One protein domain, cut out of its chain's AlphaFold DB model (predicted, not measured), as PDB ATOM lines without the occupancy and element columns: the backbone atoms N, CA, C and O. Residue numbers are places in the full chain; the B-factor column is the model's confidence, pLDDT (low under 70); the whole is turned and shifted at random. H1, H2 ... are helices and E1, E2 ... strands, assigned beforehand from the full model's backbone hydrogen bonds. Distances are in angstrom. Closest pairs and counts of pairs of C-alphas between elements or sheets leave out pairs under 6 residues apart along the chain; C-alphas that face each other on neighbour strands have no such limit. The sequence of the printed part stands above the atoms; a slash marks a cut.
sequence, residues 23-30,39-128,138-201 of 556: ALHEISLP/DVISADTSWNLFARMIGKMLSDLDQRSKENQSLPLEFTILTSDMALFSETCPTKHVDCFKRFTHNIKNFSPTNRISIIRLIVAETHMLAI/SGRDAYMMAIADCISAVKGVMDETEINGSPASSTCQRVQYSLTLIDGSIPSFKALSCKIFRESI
ATOM      1  N   ALA A  23      20.166 115.003 -36.094       45.22
ATOM      2  CA  ALA A  23      19.085 114.446 -35.287       45.22
ATOM      3  C   ALA A  23      19.283 112.935 -35.095       45.22
ATOM      4  O   ALA A  23      19.501 112.199 -36.062       45.22
ATOM      5  N   LEU A  24      19.194 112.494 -33.837       42.16
ATOM      6  CA  LEU A  24      19.410 111.118 -33.396       42.16
ATOM      7  C   LEU A  24      18.162 110.619 -32.668       42.16
ATOM      8  O   LEU A  24      17.649 111.284 -31.769       42.16
ATOM      9  N   HIS A  25      17.693 109.434 -33.050       49.47
ATOM     10  CA  HIS A  25      16.609 108.733 -32.373       49.47
ATOM     11  C   HIS A  25      16.999 107.275 -32.137       49.47
ATOM     12  O   HIS A  25      17.309 106.550 -33.079       49.47
ATOM     13  N   GLU A  26      16.928 106.855 -30.877       41.66
ATOM     14  CA  GLU A  26      16.861 105.448 -30.501       41.66
ATOM     15  C   GLU A  26      15.417 104.960 -30.685       41.66
ATOM     16  O   GLU A  26      14.468 105.625 -30.256       41.66
ATOM     17  N   ILE A  27      15.242 103.814 -31.349       46.25
ATOM     18  CA  ILE A  27      13.928 103.216 -31.614       46.25
ATOM     19  C   ILE A  27      13.760 101.987 -30.719       46.25
ATOM     20  O   ILE A  27      13.843 100.842 -31.159       46.25
ATOM     21  N   SER A  28      13.502 102.236 -29.434       39.16
ATOM     22  CA  SER A  28      12.967 101.218 -28.529       39.16
ATOM     23  C   SER A  28      11.517 100.938 -28.943       39.16
ATOM     24  O   SER A  28      10.618 101.747 -28.701       39.16
ATOM     25  N   LEU A  29      11.289  99.818 -29.629       39.34
ATOM     26  CA  LEU A  29       9.946  99.374 -30.004       39.34
ATOM     27  C   LEU A  29       9.134  99.053 -28.735       39.34
ATOM     28  O   LEU A  29       9.680  98.447 -27.810       39.34
ATOM     29  N   PRO A  30       7.846  99.438 -28.660       36.56
ATOM     30  CA  PRO A  30       7.010  99.084 -27.524       36.56
ATOM     31  C   PRO A  30       6.726  97.581 -27.545       36.56
ATOM     32  O   PRO A  30       5.913  97.102 -28.332       36.56
ATOM     33  N   ASP A  39       4.485  89.924 -33.636       57.75
ATOM     34  CA  ASP A  39       4.613  89.437 -35.011       57.75
ATOM     35  C   ASP A  39       5.884  89.983 -35.680       57.75
ATOM     36  O   ASP A  39       6.259  91.147 -35.501       57.75
ATOM     37  N   VAL A  40       6.530  89.126 -36.479       66.38
ATOM     38  CA  VAL A  40       7.803  89.404 -37.162       66.38
ATOM     39  C   VAL A  40       7.729  90.740 -37.904       66.38
ATOM     40  O   VAL A  40       6.891  90.938 -38.789       66.38
ATOM     41  N   ILE A  41       8.615  91.670 -37.537       79.94
ATOM     42  CA  ILE A  41       8.580  93.054 -38.013       79.94
ATOM     43  C   ILE A  41       9.050  93.096 -39.468       79.94
ATOM     44  O   ILE A  41      10.244  93.208 -39.752       79.94
ATOM     45  N   SER A  42       8.086  92.991 -40.388       89.25
ATOM     46  CA  SER A  42       8.338  93.011 -41.832       89.25
ATOM     47  C   SER A  42       9.193  94.210 -42.242       89.25
ATOM     48  O   SER A  42       9.043  95.306 -41.689       89.25
ATOM     49  N   ALA A  43      10.038  94.026 -43.257       88.25
ATOM     50  CA  ALA A  43      10.954  95.063 -43.722       88.25
ATOM     51  C   ALA A  43      10.200  96.358 -44.084       88.25
ATOM     52  O   ALA A  43      10.663  97.466 -43.804       88.25
ATOM     53  N   ASP A  44       8.999  96.219 -44.656       91.50
ATOM     54  CA  ASP A  44       8.111  97.332 -44.995       91.50
ATOM     55  C   ASP A  44       7.807  98.226 -43.783       91.50
ATOM     56  O   ASP A  44       7.932  99.448 -43.878       91.50
ATOM     57  N   THR A  45       7.493  97.623 -42.631       91.00
ATOM     58  CA  THR A  45       7.208  98.331 -41.377       91.00
ATOM     59  C   THR A  45       8.394  99.188 -40.946       91.00
ATOM     60  O   THR A  45       8.226 100.385 -40.698       91.00
ATOM     61  N   SER A  46       9.597  98.611 -40.893       90.44
ATOM     62  CA  SER A  46      10.794  99.292 -40.382       90.44
ATOM     63  C   SER A  46      11.261 100.415 -41.312       90.44
ATOM     64  O   SER A  46      11.457 101.548 -40.868       90.44
ATOM     65  N   TRP A  47      11.331 100.165 -42.624       93.94
ATOM     66  CA  TRP A  47      11.696 101.202 -43.597       93.94
ATOM     67  C   TRP A  47      10.651 102.331 -43.679       93.94
ATOM     68  O   TRP A  47      11.023 103.505 -43.786       93.94
ATOM     69  N   ASN A  48       9.349 102.029 -43.570       90.75
ATOM     70  CA  ASN A  48       8.310 103.064 -43.524       90.75
ATOM     71  C   ASN A  48       8.312 103.845 -42.200       90.75
ATOM     72  O   ASN A  48       8.058 105.054 -42.213       90.75
ATOM     73  N   LEU A  49       8.641 103.211 -41.068       89.62
ATOM     74  CA  LEU A  49       8.837 103.894 -39.786       89.62
ATOM     75  C   LEU A  49       9.995 104.899 -39.875       89.62
ATOM     76  O   LEU A  49       9.814 106.064 -39.521       89.62
ATOM     77  N   PHE A  50      11.140 104.489 -40.429       91.56
ATOM     78  CA  PHE A  50      12.304 105.359 -40.626       91.56
ATOM     79  C   PHE A  50      11.981 106.551 -41.543       91.56
ATOM     80  O   PHE A  50      12.297 107.696 -41.209       91.56
ATOM     81  N   ALA A  51      11.285 106.313 -42.664       91.31
ATOM     82  CA  ALA A  51      10.842 107.377 -43.569       91.31
ATOM     83  C   ALA A  51       9.919 108.383 -42.857       91.31
ATOM     84  O   ALA A  51      10.127 109.593 -42.952       91.31
ATOM     85  N   ARG A  52       8.919 107.897 -42.106       90.12
ATOM     86  CA  ARG A  52       7.990 108.748 -41.342       90.12
ATOM     87  C   ARG A  52       8.689 109.530 -40.231       90.12
ATOM     88  O   ARG A  52       8.302 110.668 -39.972       90.12
ATOM     89  N   MET A  53       9.704 108.949 -39.592       87.19
ATOM     90  CA  MET A  53      10.498 109.614 -38.562       87.19
ATOM     91  C   MET A  53      11.276 110.800 -39.146       87.19
ATOM     92  O   MET A  53      11.154 111.909 -38.629       87.19
ATOM     93  N   ILE A  54      11.989 110.608 -40.264       88.44
ATOM     94  CA  ILE A  54      12.690 111.707 -40.952       88.44
ATOM     95  C   ILE A  54      11.696 112.760 -41.463       88.44
ATOM     96  O   ILE A  54      11.900 113.947 -41.216       88.44
ATOM     97  N   GLY A  55      10.580 112.356 -42.080       88.38
ATOM     98  CA  GLY A  55       9.536 113.287 -42.530       88.38
ATOM     99  C   GLY A  55       8.961 114.158 -41.403       88.38
ATOM    100  O   GLY A  55       8.777 115.363 -41.585       88.38
ATOM    101  N   LYS A  56       8.747 113.588 -40.207       87.75
ATOM    102  CA  LYS A  56       8.345 114.347 -39.010       87.75
ATOM    103  C   LYS A  56       9.443 115.323 -38.571       87.75
ATOM    104  O   LYS A  56       9.148 116.495 -38.364       87.75
ATOM    105  N   MET A  57      10.694 114.867 -38.462       82.69
ATOM    106  CA  MET A  57      11.816 115.720 -38.041       82.69
ATOM    107  C   MET A  57      12.046 116.902 -38.993       82.69
ATOM    108  O   MET A  57      12.324 118.004 -38.529       82.69
ATOM    109  N   LEU A  58      11.880 116.699 -40.304       86.50
ATOM    110  CA  LEU A  58      11.939 117.765 -41.307       86.50
ATOM    111  C   LEU A  58      10.805 118.783 -41.124       86.50
ATOM    112  O   LEU A  58      11.071 119.980 -41.105       86.50
ATOM    113  N   SER A  59       9.567 118.330 -40.890       84.88
ATOM    114  CA  SER A  59       8.439 119.224 -40.583       84.88
ATOM    115  C   SER A  59       8.663 120.028 -39.293       84.88
ATOM    116  O   SER A  59       8.385 121.228 -39.263       84.88
ATOM    117  N   ASP A  60       9.190 119.394 -38.240       80.81
ATOM    118  CA  ASP A  60       9.537 120.052 -36.971       80.81
ATOM    119  C   ASP A  60      10.672 121.083 -37.153       80.81
ATOM    120  O   ASP A  60      10.708 122.097 -36.451       80.81
ATOM    121  N   LEU A  61      11.600 120.831 -38.085       80.06
ATOM    122  CA  LEU A  61      12.721 121.707 -38.441       80.06
ATOM    123  C   LEU A  61      12.288 122.902 -39.296       80.06
ATOM    124  O   LEU A  61      12.602 124.035 -38.937       80.06
ATOM    125  N   ASP A  62      11.551 122.680 -40.385       82.81
ATOM    126  CA  ASP A  62      11.072 123.737 -41.288       82.81
ATOM    127  C   ASP A  62      10.076 124.682 -40.588       82.81
ATOM    128  O   ASP A  62      10.018 125.876 -40.896       82.81
ATOM    129  N   GLN A  63       9.333 124.195 -39.582       80.81
ATOM    130  CA  GLN A  63       8.508 125.056 -38.729       80.81
ATOM    131  C   GLN A  63       9.351 126.017 -37.870       80.81
ATOM    132  O   GLN A  63       8.906 127.139 -37.614       80.81
ATOM    133  N   ARG A  64      10.556 125.603 -37.443       72.69
ATOM    134  CA  ARG A  64      11.477 126.405 -36.615       72.69
ATOM    135  C   ARG A  64      12.416 127.285 -37.447       72.69
ATOM    136  O   ARG A  64      12.701 128.407 -37.049       72.69
ATOM    137  N   SER A  65      12.898 126.824 -38.602       67.62
ATOM    138  CA  SER A  65      13.983 127.483 -39.349       67.62
ATOM    139  C   SER A  65      13.534 128.638 -40.259       67.62
ATOM    140  O   SER A  65      14.116 128.842 -41.320       67.62
ATOM    141  N   LYS A  66      12.503 129.400 -39.874       65.88
ATOM    142  CA  LYS A  66      12.010 130.544 -40.667       65.88
ATOM    143  C   LYS A  66      12.908 131.785 -40.615       65.88
ATOM    144  O   LYS A  66      12.714 132.690 -41.419       65.88
ATOM    145  N   GLU A  67      13.863 131.831 -39.686       57.12
ATOM    146  CA  GLU A  67      14.651 133.037 -39.383       57.12
ATOM    147  C   GLU A  67      16.160 132.902 -39.659       57.12
ATOM    148  O   GLU A  67      16.882 133.884 -39.532       57.12
ATOM    149  N   ASN A  68      16.660 131.723 -40.060       51.28
ATOM    150  CA  ASN A  68      18.090 131.502 -40.316       51.28
ATOM    151  C   ASN A  68      18.348 130.635 -41.557       51.28
ATOM    152  O   ASN A  68      17.558 129.751 -41.888       51.28
ATOM    153  N   GLN A  69      19.473 130.890 -42.232       56.12
ATOM    154  CA  GLN A  69      19.877 130.179 -43.449       56.12
ATOM    155  C   GLN A  69      20.073 128.682 -43.167       56.12
ATOM    156  O   GLN A  69      20.709 128.295 -42.186       56.12
ATOM    157  N   SER A  70      19.512 127.827 -44.022       64.50
ATOM    158  CA  SER A  70      19.518 126.383 -43.808       64.50
ATOM    159  C   SER A  70      20.871 125.766 -44.159       64.50
ATOM    160  O   SER A  70      21.158 125.533 -45.333       64.50
ATOM    161  N   LEU A  71      21.656 125.432 -43.134       75.31
ATOM    162  CA  LEU A  71      22.733 124.448 -43.258       75.31
ATOM    163  C   LEU A  71      22.171 123.100 -43.761       75.31
ATOM    164  O   LEU A  71      20.996 122.795 -43.498       75.31
ATOM    165  N   PRO A  72      22.991 122.291 -44.459       83.06
ATOM    166  CA  PRO A  72      22.633 120.918 -44.786       83.06
ATOM    167  C   PRO A  72      22.406 120.089 -43.511       83.06
ATOM    168  O   PRO A  72      22.967 120.373 -42.452       83.06
ATOM    169  N   LEU A  73      21.549 119.079 -43.624       84.88
ATOM    170  CA  LEU A  73      21.100 118.221 -42.533       84.88
ATOM    171  C   LEU A  73      21.647 116.805 -42.710       84.88
ATOM    172  O   LEU A  73      21.465 116.198 -43.769       84.88
ATOM    173  N   GLU A  74      22.223 116.258 -41.648       86.19
ATOM    174  CA  GLU A  74      22.567 114.849 -41.539       86.19
ATOM    175  C   GLU A  74      21.623 114.137 -40.564       86.19
ATOM    176  O   GLU A  74      21.309 114.628 -39.477       86.19
ATOM    177  N   PHE A  75      21.179 112.941 -40.937       86.44
ATOM    178  CA  PHE A  75      20.414 112.064 -40.055       86.44
ATOM    179  C   PHE A  75      21.230 110.817 -39.749       86.44
ATOM    180  O   PHE A  75      21.767 110.197 -40.666       86.44
ATOM    181  N   THR A  76      21.282 110.422 -38.476       84.56
ATOM    182  CA  THR A  76      21.834 109.122 -38.072       84.56
ATOM    183  C   THR A  76      20.747 108.313 -37.378       84.56
ATOM    184  O   THR A  76      20.270 108.682 -36.305       84.56
ATOM    185  N   ILE A  77      20.338 107.216 -38.012       87.06
ATOM    186  CA  ILE A  77      19.399 106.240 -37.456       87.06
ATOM    187  C   ILE A  77      20.216 105.115 -36.828       87.06
ATOM    188  O   ILE A  77      21.041 104.504 -37.508       87.06
ATOM    189  N   LEU A  78      19.957 104.828 -35.553       83.69
ATOM    190  CA  LEU A  78      20.509 103.681 -34.838       83.69
ATOM    191  C   LEU A  78      19.394 102.646 -34.627       83.69
ATOM    192  O   LEU A  78      18.335 102.970 -34.091       83.69
ATOM    193  N   THR A  79      19.625 101.413 -35.069       87.38
ATOM    194  CA  THR A  79      18.673 100.292 -34.995       87.38
ATOM    195  C   THR A  79      19.408  99.002 -34.642       87.38
ATOM    196  O   THR A  79      20.613  98.901 -34.855       87.38
ATOM    197  N   SER A  80      18.698  97.989 -34.149       86.25
ATOM    198  CA  SER A  80      19.211  96.617 -34.160       86.25
ATOM    199  C   SER A  80      19.066  95.976 -35.540       86.25
ATOM    200  O   SER A  80      18.212  96.367 -36.345       86.25
ATOM    201  N   ASP A  81      19.883  94.954 -35.776       84.00
ATOM    202  CA  ASP A  81      19.703  93.945 -36.818       84.00
ATOM    203  C   ASP A  81      18.303  93.322 -36.764       84.00
ATOM    204  O   ASP A  81      17.625  93.282 -37.780       84.00
ATOM    205  N   MET A  82      17.811  92.942 -35.586       84.19
ATOM    206  CA  MET A  82      16.499  92.316 -35.412       84.19
ATOM    207  C   MET A  82      15.321  93.275 -35.627       84.19
ATOM    208  O   MET A  82      14.280  92.842 -36.107       84.19
ATOM    209  N   ALA A  83      15.458  94.578 -35.353       84.56
ATOM    210  CA  ALA A  83      14.406  95.550 -35.673       84.56
ATOM    211  C   ALA A  83      14.350  95.901 -37.171       84.56
ATOM    212  O   ALA A  83      13.306  96.344 -37.652       84.56
ATOM    213  N   LEU A  84      15.446  95.717 -37.917       88.81
ATOM    214  CA  LEU A  84      15.502  96.014 -39.350       88.81
ATOM    215  C   LEU A  84      15.307  94.764 -40.221       88.81
ATOM    216  O   LEU A  84      14.444  94.768 -41.091       88.81
ATOM    217  N   PHE A  85      16.097  93.717 -39.987       89.31
ATOM    218  CA  PHE A  85      16.270  92.516 -40.811       89.31
ATOM    219  C   PHE A  85      15.602  91.250 -40.234       89.31
ATOM    220  O   PHE A  85      16.014  90.141 -40.571       89.31
ATOM    221  N   SER A  86      14.549  91.369 -39.409       85.31
ATOM    222  CA  SER A  86      13.782  90.175 -38.984       85.31
ATOM    223  C   SER A  86      13.171  89.407 -40.167       85.31
ATOM    224  O   SER A  86      12.961  88.197 -40.095       85.31
ATOM    225  N   GLU A  87      12.940  90.098 -41.287       88.19
ATOM    226  CA  GLU A  87      12.554  89.514 -42.563       88.19
ATOM    227  C   GLU A  87      13.785  89.336 -43.469       88.19
ATOM    228  O   GLU A  87      14.167  90.232 -44.219       88.19
ATOM    229  N   THR A  88      14.384  88.145 -43.437       89.94
ATOM    230  CA  THR A  88      15.647  87.766 -44.106       89.94
ATOM    231  C   THR A  88      15.568  87.639 -45.641       89.94
ATOM    232  O   THR A  88      16.127  86.727 -46.247       89.94
ATOM    233  N   CYS A  89      14.844  88.542 -46.308       93.88
ATOM    234  CA  CYS A  89      14.585  88.517 -47.746       93.88
ATOM    235  C   CYS A  89      15.225  89.735 -48.453       93.88
ATOM    236  O   CYS A  89      14.634  90.824 -48.450       93.88
ATOM    237  N   PRO A  90      16.396  89.581 -49.111       95.00
ATOM    238  CA  PRO A  90      17.162  90.713 -49.643       95.00
ATOM    239  C   PRO A  90      16.402  91.567 -50.669       95.00
ATOM    240  O   PRO A  90      16.513  92.793 -50.668       95.00
ATOM    241  N   THR A  91      15.572  90.949 -51.515       95.06
ATOM    242  CA  THR A  91      14.768  91.656 -52.529       95.06
ATOM    243  C   THR A  91      13.703  92.554 -51.902       95.06
ATOM    244  O   THR A  91      13.544  93.700 -52.324       95.06
ATOM    245  N   LYS A  92      13.026  92.091 -50.840       93.94
ATOM    246  CA  LYS A  92      12.085  92.923 -50.075       93.94
ATOM    247  C   LYS A  92      12.803  94.102 -49.431       93.94
ATOM    248  O   LYS A  92      12.313  95.223 -49.532       93.94
ATOM    249  N   HIS A  93      13.975  93.881 -48.838       95.25
ATOM    250  CA  HIS A  93      14.794  94.957 -48.274       95.25
ATOM    251  C   HIS A  93      15.183  96.011 -49.316       95.25
ATOM    252  O   HIS A  93      15.021  97.207 -49.067       95.25
ATOM    253  N   VAL A  94      15.601  95.582 -50.507       96.50
ATOM    254  CA  VAL A  94      15.886  96.455 -51.653       96.50
ATOM    255  C   VAL A  94      14.667  97.286 -52.072       96.50
ATOM    256  O   VAL A  94      14.777  98.504 -52.236       96.50
ATOM    257  N   ASP A  95      13.490  96.679 -52.215       95.44
ATOM    258  CA  ASP A  95      12.283  97.393 -52.658       95.44
ATOM    259  C   ASP A  95      11.662  98.269 -51.555       95.44
ATOM    260  O   ASP A  95      10.993  99.269 -51.839       95.44
ATOM    261  N   CYS A  96      11.922  97.960 -50.284       95.56
ATOM    262  CA  CYS A  96      11.630  98.851 -49.166       95.56
ATOM    263  C   CYS A  96      12.604 100.040 -49.122       95.56
ATOM    264  O   CYS A  96      12.147 101.173 -48.987       95.56
ATOM    265  N   PHE A  97      13.908  99.833 -49.344       95.50
ATOM    266  CA  PHE A  97      14.892 100.920 -49.425       95.50
ATOM    267  C   PHE A  97      14.625 101.868 -50.611       95.50
ATOM    268  O   PHE A  97      14.663 103.092 -50.460       95.50
ATOM    269  N   LYS A  98      14.247 101.343 -51.784       94.75
ATOM    270  CA  LYS A  98      13.816 102.164 -52.936       94.75
ATOM    271  C   LYS A  98      12.605 103.045 -52.601       94.75
ATOM    272  O   LYS A  98      12.569 104.214 -52.983       94.75
ATOM    273  N   ARG A  99      11.632 102.526 -51.842       95.00
ATOM    274  CA  ARG A  99      10.465 103.304 -51.380       95.00
ATOM    275  C   ARG A  99      10.822 104.292 -50.266       95.00
ATOM    276  O   ARG A  99      10.348 105.423 -50.303       95.00
ATOM    277  N   PHE A 100      11.721 103.926 -49.351       94.44
ATOM    278  CA  PHE A 100      12.308 104.834 -48.362       94.44
ATOM    279  C   PHE A 100      12.973 106.038 -49.047       94.44
ATOM    280  O   PHE A 100      12.549 107.167 -48.817       94.44
ATOM    281  N   THR A 101      13.927 105.828 -49.962       93.00
ATOM    282  CA  THR A 101      14.621 106.931 -50.659       93.00
ATOM    283  C   THR A 101      13.689 107.789 -51.524       93.00
ATOM    284  O   THR A 101      13.904 108.997 -51.640       93.00
ATOM    285  N   HIS A 102      12.623 107.215 -52.094       92.06
ATOM    286  CA  HIS A 102      11.560 107.982 -52.753       92.06
ATOM    287  C   HIS A 102      10.794 108.871 -51.758       92.06
ATOM    288  O   HIS A 102      10.636 110.067 -52.000       92.06
ATOM    289  N   ASN A 103      10.386 108.328 -50.608       91.62
ATOM    290  CA  ASN A 103       9.702 109.087 -49.560       91.62
ATOM    291  C   ASN A 103      10.584 110.218 -48.998       91.62
ATOM    292  O   ASN A 103      10.106 111.338 -48.849       91.62
ATOM    293  N   ILE A 104      11.879 109.969 -48.771       90.75
ATOM    294  CA  ILE A 104      12.845 110.995 -48.343       90.75
ATOM    295  C   ILE A 104      12.921 112.160 -49.345       90.75
ATOM    296  O   ILE A 104      12.861 113.320 -48.936       90.75
ATOM    297  N   LYS A 105      12.980 111.874 -50.654       89.00
ATOM    298  CA  LYS A 105      12.952 112.910 -51.706       89.00
ATOM    299  C   LYS A 105      11.656 113.729 -51.671       89.00
ATOM    300  O   LYS A 105      11.706 114.946 -51.822       89.00
ATOM    301  N   ASN A 106      10.518 113.088 -51.402       88.25
ATOM    302  CA  ASN A 106       9.227 113.768 -51.275       88.25
ATOM    303  C   ASN A 106       9.130 114.644 -50.004       88.25
ATOM    304  O   ASN A 106       8.451 115.667 -50.031       88.25
ATOM    305  N   PHE A 107       9.804 114.274 -48.906       83.50
ATOM    306  CA  PHE A 107       9.831 115.066 -47.666       83.50
ATOM    307  C   PHE A 107      10.810 116.248 -47.696       83.50
ATOM    308  O   PHE A 107      10.625 117.195 -46.937       83.50
ATOM    309  N   SER A 108      11.836 116.221 -48.553       76.75
ATOM    310  CA  SER A 108      12.845 117.284 -48.672       76.75
ATOM    311  C   SER A 108      12.868 117.907 -50.083       76.75
ATOM    312  O   SER A 108      13.889 117.820 -50.774       76.75
ATOM    313  N   PRO A 109      11.802 118.612 -50.522       68.75
ATOM    314  CA  PRO A 109      11.771 119.295 -51.824       68.75
ATOM    315  C   PRO A 109      12.812 120.423 -51.947       68.75
ATOM    316  O   PRO A 109      13.121 120.881 -53.043       68.75
ATOM    317  N   THR A 110      13.363 120.872 -50.818       71.44
ATOM    318  CA  THR A 110      14.441 121.861 -50.692       71.44
ATOM    319  C   THR A 110      15.848 121.247 -50.749       71.44
ATOM    320  O   THR A 110      16.822 121.980 -50.610       71.44
ATOM    321  N   ASN A 111      15.973 119.922 -50.931       77.12
ATOM    322  CA  ASN A 111      17.235 119.159 -50.918       77.12
ATOM    323  C   ASN A 111      18.153 119.450 -49.708       77.12
ATOM    324  O   ASN A 111      19.372 119.360 -49.813       77.12
ATOM    325  N   ARG A 112      17.574 119.786 -48.544       83.81
ATOM    326  CA  ARG A 112      18.331 120.137 -47.328       83.81
ATOM    327  C   ARG A 112      19.140 118.978 -46.750       83.81
ATOM    328  O   ARG A 112      20.050 119.229 -45.971       83.81
ATOM    329  N   ILE A 113      18.795 117.732 -47.063       88.69
ATOM    330  CA  ILE A 113      19.485 116.557 -46.522       88.69
ATOM    331  C   ILE A 113      20.772 116.312 -47.312       88.69
ATOM    332  O   ILE A 113      20.716 116.070 -48.516       88.69
ATOM    333  N   SER A 114      21.920 116.333 -46.637       87.50
ATOM    334  CA  SER A 114      23.197 115.913 -47.220       87.50
ATOM    335  C   SER A 114      23.425 114.415 -47.049       87.50
ATOM    336  O   SER A 114      23.766 113.756 -48.025       87.50
ATOM    337  N   ILE A 115      23.234 113.874 -45.840       89.81
ATOM    338  CA  ILE A 115      23.602 112.488 -45.506       89.81
ATOM    339  C   ILE A 115      22.510 111.805 -44.671       89.81
ATOM    340  O   ILE A 115      21.966 112.390 -43.733       89.81
ATOM    341  N   ILE A 116      22.223 110.539 -44.973       91.19
ATOM    342  CA  ILE A 116      21.472 109.624 -44.109       91.19
ATOM    343  C   ILE A 116      22.359 108.422 -43.779       91.19
ATOM    344  O   ILE A 116      22.653 107.584 -44.632       91.19
ATOM    345  N   ARG A 117      22.772 108.334 -42.517       91.00
ATOM    346  CA  ARG A 117      23.573 107.243 -41.960       91.00
ATOM    347  C   ARG A 117      22.634 106.262 -41.256       91.00
ATOM    348  O   ARG A 117      21.844 106.666 -40.403       91.00
ATOM    349  N   LEU A 118      22.710 104.982 -41.602       90.44
ATOM    350  CA  LEU A 118      21.964 103.899 -40.965       90.44
ATOM    351  C   LEU A 118      22.962 102.954 -40.293       90.44
ATOM    352  O   LEU A 118      23.788 102.324 -40.953       90.44
ATOM    353  N   ILE A 119      22.898 102.896 -38.967       86.69
ATOM    354  CA  ILE A 119      23.800 102.113 -38.127       86.69
ATOM    355  C   ILE A 119      22.992 100.980 -37.506       86.69
ATOM    356  O   ILE A 119      21.995 101.212 -36.821       86.69
ATOM    357  N   VAL A 120      23.428  99.757 -37.781       88.00
ATOM    358  CA  VAL A 120      22.756  98.515 -37.404       88.00
ATOM    359  C   VAL A 120      23.625  97.798 -36.383       88.00
ATOM    360  O   VAL A 120      24.776  97.487 -36.674       88.00
ATOM    361  N   ALA A 121      23.087  97.552 -35.195       83.88
ATOM    362  CA  ALA A 121      23.756  96.816 -34.133       83.88
ATOM    363  C   ALA A 121      23.418  95.324 -34.200       83.88
ATOM    364  O   ALA A 121      22.241  94.968 -34.191       83.88
ATOM    365  N   GLU A 122      24.435  94.465 -34.234       85.62
ATOM    366  CA  GLU A 122      24.292  93.009 -34.145       85.62
ATOM    367  C   GLU A 122      23.820  92.621 -32.737       85.62
ATOM    368  O   GLU A 122      24.621  92.540 -31.809       85.62
ATOM    369  N   THR A 123      22.526  92.365 -32.533       73.12
ATOM    370  CA  THR A 123      22.023  91.953 -31.206       73.12
ATOM    371  C   THR A 123      22.451  90.540 -30.815       73.12
ATOM    372  O   THR A 123      22.165  90.107 -29.699       73.12
ATOM    373  N   HIS A 124      23.121  89.816 -31.726       68.62
ATOM    374  CA  HIS A 124      23.569  88.428 -31.567       68.62
ATOM    375  C   HIS A 124      22.454  87.491 -31.088       68.62
ATOM    376  O   HIS A 124      22.748  86.493 -30.427       68.62
ATOM    377  N   MET A 125      21.189  87.848 -31.366       57.62
ATOM    378  CA  MET A 125      20.032  87.415 -30.578       57.62
ATOM    379  C   MET A 125      20.079  85.897 -30.363       57.62
ATOM    380  O   MET A 125      20.073  85.121 -31.313       57.62
ATOM    381  N   LEU A 126      20.129  85.387 -29.127       50.12
ATOM    382  CA  LEU A 126      19.032  85.397 -28.140       50.12
ATOM    383  C   LEU A 126      17.666  84.939 -28.697       50.12
ATOM    384  O   LEU A 126      16.707  84.826 -27.940       50.12
ATOM    385  N   ALA A 127      17.607  84.508 -29.961       43.69
ATOM    386  CA  ALA A 127      16.595  83.619 -30.515       43.69
ATOM    387  C   ALA A 127      16.803  82.177 -29.999       43.69
ATOM    388  O   ALA A 127      16.793  81.206 -30.757       43.69
ATOM    389  N   ILE A 128      16.993  82.038 -28.683       43.84
ATOM    390  CA  ILE A 128      16.875  80.761 -27.988       43.84
ATOM    391  C   ILE A 128      15.379  80.448 -27.955       43.84
ATOM    392  O   ILE A 128      14.671  80.780 -27.005       43.84
ATOM    393  N   SER A 138      23.929  76.425 -35.938       71.25
ATOM    394  CA  SER A 138      23.572  76.446 -37.366       71.25
ATOM    395  C   SER A 138      22.402  77.387 -37.690       71.25
ATOM    396  O   SER A 138      22.295  77.836 -38.831       71.25
ATOM    397  N   GLY A 139      21.514  77.666 -36.730       76.25
ATOM    398  CA  GLY A 139      20.446  78.655 -36.880       76.25
ATOM    399  C   GLY A 139      20.970  80.091 -36.810       76.25
ATOM    400  O   GLY A 139      20.596  80.918 -37.642       76.25
ATOM    401  N   ARG A 140      21.878  80.373 -35.865       77.62
ATOM    402  CA  ARG A 140      22.547  81.677 -35.732       77.62
ATOM    403  C   ARG A 140      23.384  81.998 -36.966       77.62
ATOM    404  O   ARG A 140      23.230  83.082 -37.518       77.62
ATOM    405  N   ASP A 141      24.206  81.062 -37.430       82.25
ATOM    406  CA  ASP A 141      25.084  81.284 -38.583       82.25
ATOM    407  C   ASP A 141      24.276  81.515 -39.868       82.25
ATOM    408  O   ASP A 141      24.556  82.447 -40.622       82.25
ATOM    409  N   ALA A 142      23.205  80.740 -40.084       83.12
ATOM    410  CA  ALA A 142      22.289  80.951 -41.205       83.12
ATOM    411  C   ALA A 142      21.572  82.314 -41.137       83.12
ATOM    412  O   ALA A 142      21.393  82.963 -42.168       83.12
ATOM    413  N   TYR A 143      21.192  82.773 -39.938       83.81
ATOM    414  CA  TYR A 143      20.588  84.092 -39.740       83.81
ATOM    415  C   TYR A 143      21.589  85.231 -40.001       83.81
ATOM    416  O   TYR A 143      21.272  86.151 -40.752       83.81
ATOM    417  N   MET A 144      22.817  85.140 -39.479       85.12
ATOM    418  CA  MET A 144      23.878  86.129 -39.720       85.12
ATOM    419  C   MET A 144      24.257  86.217 -41.206       85.12
ATOM    420  O   MET A 144      24.383  87.319 -41.741       85.12
ATOM    421  N   MET A 145      24.360  85.079 -41.903       87.56
ATOM    422  CA  MET A 145      24.567  85.048 -43.357       87.56
ATOM    423  C   MET A 145      23.415  85.727 -44.111       87.56
ATOM    424  O   MET A 145      23.657  86.544 -44.997       87.56
ATOM    425  N   ALA A 146      22.161  85.466 -43.729       87.88
ATOM    426  CA  ALA A 146      21.011  86.078 -44.387       87.88
ATOM    427  C   ALA A 146      20.875  87.591 -44.096       87.88
ATOM    428  O   ALA A 146      20.435  88.343 -44.970       87.88
ATOM    429  N   ILE A 147      21.301  88.068 -42.916       89.94
ATOM    430  CA  ILE A 147      21.484  89.506 -42.651       89.94
ATOM    431  C   ILE A 147      22.568  90.075 -43.574       89.94
ATOM    432  O   ILE A 147      22.346  91.113 -44.198       89.94
ATOM    433  N   ALA A 148      23.723  89.410 -43.692       90.06
ATOM    434  CA  ALA A 148      24.824  89.866 -44.539       90.06
ATOM    435  C   ALA A 148      24.401  89.987 -46.016       90.06
ATOM    436  O   ALA A 148      24.689  91.009 -46.644       90.06
ATOM    437  N   ASP A 149      23.631  89.027 -46.537       92.38
ATOM    438  CA  ASP A 149      23.022  89.094 -47.872       92.38
ATOM    439  C   ASP A 149      22.051  90.280 -48.010       92.38
ATOM    440  O   ASP A 149      22.086  91.005 -49.009       92.38
ATOM    441  N   CYS A 150      21.207  90.537 -47.002       93.75
ATOM    442  CA  CYS A 150      20.295  91.685 -47.007       93.75
ATOM    443  C   CYS A 150      21.043  93.030 -46.969       93.75
ATOM    444  O   CYS A 150      20.681  93.955 -47.700       93.75
ATOM    445  N   ILE A 151      22.101  93.147 -46.161       92.25
ATOM    446  CA  ILE A 151      22.968  94.334 -46.090       92.25
ATOM    447  C   ILE A 151      23.706  94.532 -47.417       92.25
ATOM    448  O   ILE A 151      23.756  95.654 -47.913       92.25
ATOM    449  N   SER A 152      24.245  93.462 -48.005       94.31
ATOM    450  CA  SER A 152      24.948  93.485 -49.292       94.31
ATOM    451  C   SER A 152      24.029  93.956 -50.426       94.31
ATOM    452  O   SER A 152      24.359  94.898 -51.147       94.31
ATOM    453  N   ALA A 153      22.819  93.394 -50.520       95.31
ATOM    454  CA  ALA A 153      21.827  93.791 -51.518       95.31
ATOM    455  C   ALA A 153      21.358  95.248 -51.349       95.31
ATOM    456  O   ALA A 153      21.207  95.965 -52.339       95.31
ATOM    457  N   VAL A 154      21.154  95.712 -50.109       94.44
ATOM    458  CA  VAL A 154      20.817  97.120 -49.842       94.44
ATOM    459  C   VAL A 154      21.985  98.036 -50.214       94.44
ATOM    460  O   VAL A 154      21.749  99.020 -50.909       94.44
ATOM    461  N   LYS A 155      23.230  97.694 -49.850       93.31
ATOM    462  CA  LYS A 155      24.434  98.461 -50.224       93.31
ATOM    463  C   LYS A 155      24.603  98.591 -51.732       93.31
ATOM    464  O   LYS A 155      24.752  99.708 -52.204       93.31
ATOM    465  N   GLY A 156      24.459  97.507 -52.495       93.19
ATOM    466  CA  GLY A 156      24.522  97.578 -53.960       93.19
ATOM    467  C   GLY A 156      23.524  98.582 -54.553       93.19
ATOM    468  O   GLY A 156      23.858  99.321 -55.473       93.19
ATOM    469  N   VAL A 157      22.323  98.695 -53.976       92.56
ATOM    470  CA  VAL A 157      21.314  99.680 -54.407       92.56
ATOM    471  C   VAL A 157      21.592 101.088 -53.866       92.56
ATOM    472  O   VAL A 157      21.276 102.071 -54.540       92.56
ATOM    473  N   MET A 158      22.221 101.219 -52.692       91.00
ATOM    474  CA  MET A 158      22.781 102.494 -52.227       91.00
ATOM    475  C   MET A 158      23.815 102.988 -53.241       91.00
ATOM    476  O   MET A 158      23.631 104.077 -53.772       91.00
ATOM    477  N   ASP A 159      24.779 102.152 -53.628       87.31
ATOM    478  CA  ASP A 159      25.843 102.444 -54.598       87.31
ATOM    479  C   ASP A 159      25.326 102.622 -56.045       87.31
ATOM    480  O   ASP A 159      25.902 103.373 -56.833       87.31
ATOM    481  N   GLU A 160      24.179 102.044 -56.415       87.31
ATOM    482  CA  GLU A 160      23.484 102.399 -57.662       87.31
ATOM    483  C   GLU A 160      22.880 103.811 -57.602       87.31
ATOM    484  O   GLU A 160      22.969 104.563 -58.580       87.31
ATOM    485  N   THR A 161      22.293 104.219 -56.468       80.75
ATOM    486  CA  THR A 161      21.910 105.629 -56.245       80.75
ATOM    487  C   THR A 161      23.133 106.541 -56.035       80.75
ATOM    488  O   THR A 161      23.065 107.736 -56.334       80.75
ATOM    489  N   GLU A 162      24.259 105.927 -55.655       75.00
ATOM    490  CA  GLU A 162      25.678 106.311 -55.728       75.00
ATOM    491  C   GLU A 162      26.125 106.935 -57.061       75.00
ATOM    492  O   GLU A 162      26.938 107.862 -57.123       75.00
ATOM    493  N   ILE A 163      25.575 106.410 -58.161       63.47
ATOM    494  CA  ILE A 163      26.126 106.590 -59.513       63.47
ATOM    495  C   ILE A 163      25.073 107.130 -60.489       63.47
ATOM    496  O   ILE A 163      25.345 108.071 -61.232       63.47
ATOM    497  N   ASN A 164      23.839 106.617 -60.455       63.56
ATOM    498  CA  ASN A 164      22.792 106.946 -61.436       63.56
ATOM    499  C   ASN A 164      22.135 108.334 -61.246       63.56
ATOM    500  O   ASN A 164      21.189 108.691 -61.953       63.56
ATOM    501  N   GLY A 165      22.630 109.148 -60.309       61.31
ATOM    502  CA  GLY A 165      22.256 110.558 -60.173       61.31
ATOM    503  C   GLY A 165      22.823 111.396 -61.322       61.31
ATOM    504  O   GLY A 165      23.928 111.917 -61.207       61.31
ATOM    505  N   SER A 166      22.068 111.513 -62.422       50.00
ATOM    506  CA  SER A 166      22.509 112.175 -63.660       50.00
ATOM    507  C   SER A 166      23.063 113.595 -63.427       50.00
ATOM    508  O   SER A 166      22.341 114.450 -62.905       50.00
ATOM    509  N   PRO A 167      24.295 113.907 -63.884       56.09
ATOM    510  CA  PRO A 167      24.920 115.217 -63.678       56.09
ATOM    511  C   PRO A 167      24.279 116.352 -64.502       56.09
ATOM    512  O   PRO A 167      24.689 117.505 -64.383       56.09
ATOM    513  N   ALA A 168      23.275 116.057 -65.337       54.41
ATOM    514  CA  ALA A 168      22.630 117.034 -66.215       54.41
ATOM    515  C   ALA A 168      21.696 118.033 -65.494       54.41
ATOM    516  O   ALA A 168      21.377 119.075 -66.064       54.41
ATOM    517  N   SER A 169      21.259 117.755 -64.259       55.19
ATOM    518  CA  SER A 169      20.454 118.679 -63.441       55.19
ATOM    519  C   SER A 169      21.285 119.260 -62.293       55.19
ATOM    520  O   SER A 169      21.249 118.772 -61.163       55.19
ATOM    521  N   SER A 170      22.036 120.319 -62.589       55.28
ATOM    522  CA  SER A 170      23.079 120.932 -61.747       55.28
ATOM    523  C   SER A 170      22.621 121.634 -60.451       55.28
ATOM    524  O   SER A 170      23.386 122.398 -59.866       55.28
ATOM    525  N   THR A 171      21.392 121.398 -59.986       60.41
ATOM    526  CA  THR A 171      20.797 122.044 -58.798       60.41
ATOM    527  C   THR A 171      20.214 121.067 -57.773       60.41
ATOM    528  O   THR A 171      19.792 121.491 -56.697       60.41
ATOM    529  N   CYS A 172      20.188 119.762 -58.060       63.62
ATOM    530  CA  CYS A 172      19.714 118.765 -57.104       63.62
ATOM    531  C   CYS A 172      20.873 118.301 -56.211       63.62
ATOM    532  O   CYS A 172      21.627 117.407 -56.597       63.62
ATOM    533  N   GLN A 173      21.015 118.891 -55.016       68.12
ATOM    534  CA  GLN A 173      21.924 118.348 -54.003       68.12
ATOM    535  C   GLN A 173      21.524 116.898 -53.704       68.12
ATOM    536  O   GLN A 173      20.343 116.572 -53.556       68.12
ATOM    537  N   ARG A 174      22.517 116.012 -53.707       80.62
ATOM    538  CA  ARG A 174      22.312 114.569 -53.718       80.62
ATOM    539  C   ARG A 174      22.547 114.004 -52.324       80.62
ATOM    540  O   ARG A 174      23.636 114.152 -51.784       80.62
ATOM    541  N   VAL A 175      21.512 113.370 -51.775       87.06
ATOM    542  CA  VAL A 175      21.578 112.684 -50.480       87.06
ATOM    543  C   VAL A 175      22.549 111.510 -50.591       87.06
ATOM    544  O   VAL A 175      22.343 110.635 -51.434       87.06
ATOM    545  N   GLN A 176      23.575 111.511 -49.744       90.31
ATOM    546  CA  GLN A 176      24.465 110.381 -49.511       90.31
ATOM    547  C   GLN A 176      23.808 109.410 -48.518       90.31
ATOM    548  O   GLN A 176      23.189 109.845 -47.543       90.31
ATOM    549  N   TYR A 177      23.949 108.106 -48.727       91.25
ATOM    550  CA  TYR A 177      23.416 107.065 -47.854       91.25
ATOM    551  C   TYR A 177      24.539 106.118 -47.420       91.25
ATOM    552  O   TYR A 177      25.220 105.538 -48.258       91.25
ATOM    553  N   SER A 178      24.702 105.887 -46.114       91.19
ATOM    554  CA  SER A 178      25.681 104.916 -45.599       91.19
ATOM    555  C   SER A 178      25.036 103.875 -44.687       91.19
ATOM    556  O   SER A 178      24.230 104.214 -43.825       91.19
ATOM    557  N   LEU A 179      25.379 102.597 -44.888       91.44
ATOM    558  CA  LEU A 179      24.919 101.473 -44.067       91.44
ATOM    559  C   LEU A 179      26.112 100.810 -43.374       91.44
ATOM    560  O   LEU A 179      26.957 100.187 -44.023       91.44
ATOM    561  N   THR A 180      26.152 100.912 -42.049       87.56
ATOM    562  CA  THR A 180      27.222 100.357 -41.213       87.56
ATOM    563  C   THR A 180      26.643  99.327 -40.252       87.56
ATOM    564  O   THR A 180      25.699  99.623 -39.524       87.56
ATOM    565  N   LEU A 181      27.230  98.131 -40.242       85.50
ATOM    566  CA  LEU A 181      26.988  97.107 -39.229       85.50
ATOM    567  C   LEU A 181      28.035  97.278 -38.121       85.50
ATOM    568  O   LEU A 181      29.199  97.551 -38.424       85.50
ATOM    569  N   ILE A 182      27.624  97.163 -36.861       82.88
ATOM    570  CA  ILE A 182      28.505  97.197 -35.690       82.88
ATOM    571  C   ILE A 182      28.160  96.041 -34.756       82.88
ATOM    572  O   ILE A 182      26.981  95.762 -34.542       82.88
ATOM    573  N   ASP A 183      29.179  95.413 -34.172       77.50
ATOM    574  CA  ASP A 183      29.009  94.438 -33.091       77.50
ATOM    575  C   ASP A 183      28.157  95.069 -31.979       77.50
ATOM    576  O   ASP A 183      28.532  96.095 -31.400       77.50
ATOM    577  N   GLY A 184      26.989  94.485 -31.714       61.06
ATOM    578  CA  GLY A 184      26.022  94.953 -30.727       61.06
ATOM    579  C   GLY A 184      26.187  94.304 -29.356       61.06
ATOM    580  O   GLY A 184      25.220  94.263 -28.593       61.06
ATOM    581  N   SER A 185      27.396  93.845 -28.999       66.00
ATOM    582  CA  SER A 185      27.752  93.629 -27.591       66.00
ATOM    583  C   SER A 185      27.266  94.817 -26.739       66.00
ATOM    584  O   SER A 185      27.377  95.980 -27.138       66.00
ATOM    585  N   ILE A 186      26.699  94.550 -25.559       57.50
ATOM    586  CA  ILE A 186      26.070  95.604 -24.741       57.50
ATOM    587  C   ILE A 186      27.034  96.785 -24.469       57.50
ATOM    588  O   ILE A 186      26.598  97.933 -24.607       57.50
ATOM    589  N   PRO A 187      28.340  96.570 -24.185       58.22
ATOM    590  CA  PRO A 187      29.311  97.658 -24.082       58.22
ATOM    591  C   PRO A 187      29.509  98.450 -25.378       58.22
ATOM    592  O   PRO A 187      29.567  99.675 -25.309       58.22
ATOM    593  N   SER A 188      29.599  97.811 -26.552       56.12
ATOM    594  CA  SER A 188      29.802  98.523 -27.826       56.12
ATOM    595  C   SER A 188      28.549  99.269 -28.282       56.12
ATOM    596  O   SER A 188      28.678 100.405 -28.737       56.12
ATOM    597  N   PHE A 189      27.344  98.720 -28.087       60.34
ATOM    598  CA  PHE A 189      26.106  99.454 -28.359       60.34
ATOM    599  C   PHE A 189      25.946 100.659 -27.423       60.34
ATOM    600  O   PHE A 189      25.722 101.768 -27.903       60.34
ATOM    601  N   LYS A 190      26.142 100.479 -26.106       57.72
ATOM    602  CA  LYS A 190      26.082 101.564 -25.107       57.72
ATOM    603  C   LYS A 190      27.170 102.617 -25.338       57.72
ATOM    604  O   LYS A 190      26.906 103.809 -25.219       57.72
ATOM    605  N   ALA A 191      28.385 102.210 -25.708       60.25
ATOM    606  CA  ALA A 191      29.464 103.135 -26.048       60.25
ATOM    607  C   ALA A 191      29.187 103.891 -27.353       60.25
ATOM    608  O   ALA A 191      29.471 105.085 -27.426       60.25
ATOM    609  N   LEU A 192      28.624 103.234 -28.374       60.25
ATOM    610  CA  LEU A 192      28.331 103.864 -29.658       60.25
ATOM    611  C   LEU A 192      27.115 104.789 -29.578       60.25
ATOM    612  O   LEU A 192      27.193 105.903 -30.088       60.25
ATOM    613  N   SER A 193      26.036 104.393 -28.898       59.56
ATOM    614  CA  SER A 193      24.897 105.280 -28.653       59.56
ATOM    615  C   SER A 193      25.348 106.509 -27.863       59.56
ATOM    616  O   SER A 193      25.135 107.619 -28.339       59.56
ATOM    617  N   CYS A 194      26.103 106.345 -26.766       56.44
ATOM    618  CA  CYS A 194      26.718 107.458 -26.034       56.44
ATOM    619  C   CYS A 194      27.685 108.296 -26.888       56.44
ATOM    620  O   CYS A 194      27.713 109.518 -26.743       56.44
ATOM    621  N   LYS A 195      28.474 107.689 -27.785       59.44
ATOM    622  CA  LYS A 195      29.387 108.417 -28.677       59.44
ATOM    623  C   LYS A 195      28.612 109.290 -29.661       59.44
ATOM    624  O   LYS A 195      28.829 110.497 -29.679       59.44
ATOM    625  N   ILE A 196      27.697 108.708 -30.438       58.41
ATOM    626  CA  ILE A 196      26.935 109.461 -31.441       58.41
ATOM    627  C   ILE A 196      26.004 110.464 -30.732       58.41
ATOM    628  O   ILE A 196      25.796 111.557 -31.240       58.41
ATOM    629  N   PHE A 197      25.506 110.165 -29.525       58.31
ATOM    630  CA  PHE A 197      24.784 111.104 -28.653       58.31
ATOM    631  C   PHE A 197      25.645 112.321 -28.285       58.31
ATOM    632  O   PHE A 197      25.209 113.445 -28.522       58.31
ATOM    633  N   ARG A 198      26.885 112.128 -27.804       54.34
ATOM    634  CA  ARG A 198      27.841 113.232 -27.572       54.34
ATOM    635  C   ARG A 198      28.106 114.018 -28.864       54.34
ATOM    636  O   ARG A 198      28.086 115.241 -28.840       54.34
ATOM    637  N   GLU A 199      28.326 113.332 -29.985       51.69
ATOM    638  CA  GLU A 199      28.610 113.957 -31.287       51.69
ATOM    639  C   GLU A 199      27.399 114.730 -31.860       51.69
ATOM    640  O   GLU A 199      27.584 115.781 -32.471       51.69
ATOM    641  N   SER A 200      26.168 114.263 -31.613       49.03
ATOM    642  CA  SER A 200      24.912 114.862 -32.106       49.03
ATOM    643  C   SER A 200      24.407 116.012 -31.239       49.03
ATOM    644  O   SER A 200      23.834 116.970 -31.757       49.03
ATOM    645  N   ILE A 201      24.611 115.945 -29.918       53.47
ATOM    646  CA  ILE A 201      24.360 117.065 -29.005       53.47
ATOM    647  C   ILE A 201      25.579 117.984 -29.086       53.47
ATOM    648  O   ILE A 201      26.392 118.025 -28.166       53.47
TER     649      ILE A 201
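Overview. This is residues 23 to 30, 39 to 128 and 138 to 201 of the 556 residues of an uncharacterized protein of Fistulifera solaris (UniProt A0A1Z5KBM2). What does one see first? A parallel four-strand sheet is sandwiched between helices, with H1 and H4 over one face and H5 alone over the other; H3 packs on H1 and H4, and residues 63 to 69 stick out. What is it made of? The printed part has 162 residues, of mixed class, running E1 H1 E2 H2 H3 E3 H4 E4 H5, with sheet order E1 E2 E3 E4. It is compact, with a radius of gyration of the C-alphas of 16.6 A, yet elongated, spanning 54 by 35 by 25 A.

Arrangement. How do the strands pair? Edge strand E1, residues 23 to 26, is parallel to E2, residues 73 to 80, at 10 degrees, with N 76 and O 23 3.5 A apart. E2 is parallel to E3, residues 113 to 122, at 14 degrees, with N 117 and O 75 2.8 A apart. E3 is parallel to edge strand E4, residues 176 to 183, at 18 degrees, with N 116 and O 176 2.8 A apart. Which helices share a face? H1, residues 43 to 64, is on the sheet at a height of 9.7 A, its closest C-alphas to E2 being Ile 54 and Phe 75, 7.8 A. On the same face H4, residues 138 to 161, lies over E3 and E4 at a height of 10.3 A, with the C-alphas of Met 158 and Tyr 177 closest, 6.4 A. H2, residues 81 to 85, is on that face too, over none of the strands, and touches H1, with the C-alphas of Ser 46 and Leu 84 closest, 5.8 A. How does the next helix stand? H3, residues 90 to 107, touches H1 at a shallow tilt of 15 degrees, the same way, with the C-alphas of Gly 55 and Phe 107 closest, 5.4 A. Its residues 90 to 97 alone touch H4 at a steep tilt of 41 degrees, the same way, with the C-alphas of Pro 90 and Cys 150 closest, 4.2 A. H3 only grazes the sheet; E2, H2, H3 and E3 form a strand-helix-strand unit, two parallel neighbour strands with helices between, its crossover right-handed. What is on the opposite face? H5, residues 186 to 200, lies over E2 and E3 at a height of 9.5 A, with the C-alphas of Leu 78 and Ser 193 the closest of H5 and E2, 7.8 A; the arrangement is three layers, helices on both faces of a sheet, with H1 and H4 on one face of the sheet E1 E2 E3 E4 and H5 on the other. Each O i to N i+4 pair is within hydrogen-bond range in H2, H3, H4 and H5, and 17 of 18 in H1.

Along the chain. Where do the elements begin and end? E1 begins at C-alpha 23 (19.085, 114.446, -35.287), and H5 ends at C-alpha 200 (24.912, 114.862, -32.106). How long are they? H1 is 32.1 A, H3 25.5 A, H4 34.8 A and H5 20.7 A from first to last C-alpha. E2 is 23.2 A, E3 27.0 A and E4 23.3 A.

Size, cuts and confidence. Where are the cuts and the long link? Residues 31 to 38 and 129 to 137 are not printed, with gaps of 12.4 A and 12.3 A between C-alphas; the link H4 to E4 is long. Where is confidence low? The mean pLDDT of the printed part is 77.4, and 51 residues are under 70, among them 23 to 30, 163 to 173 and 184 to 201.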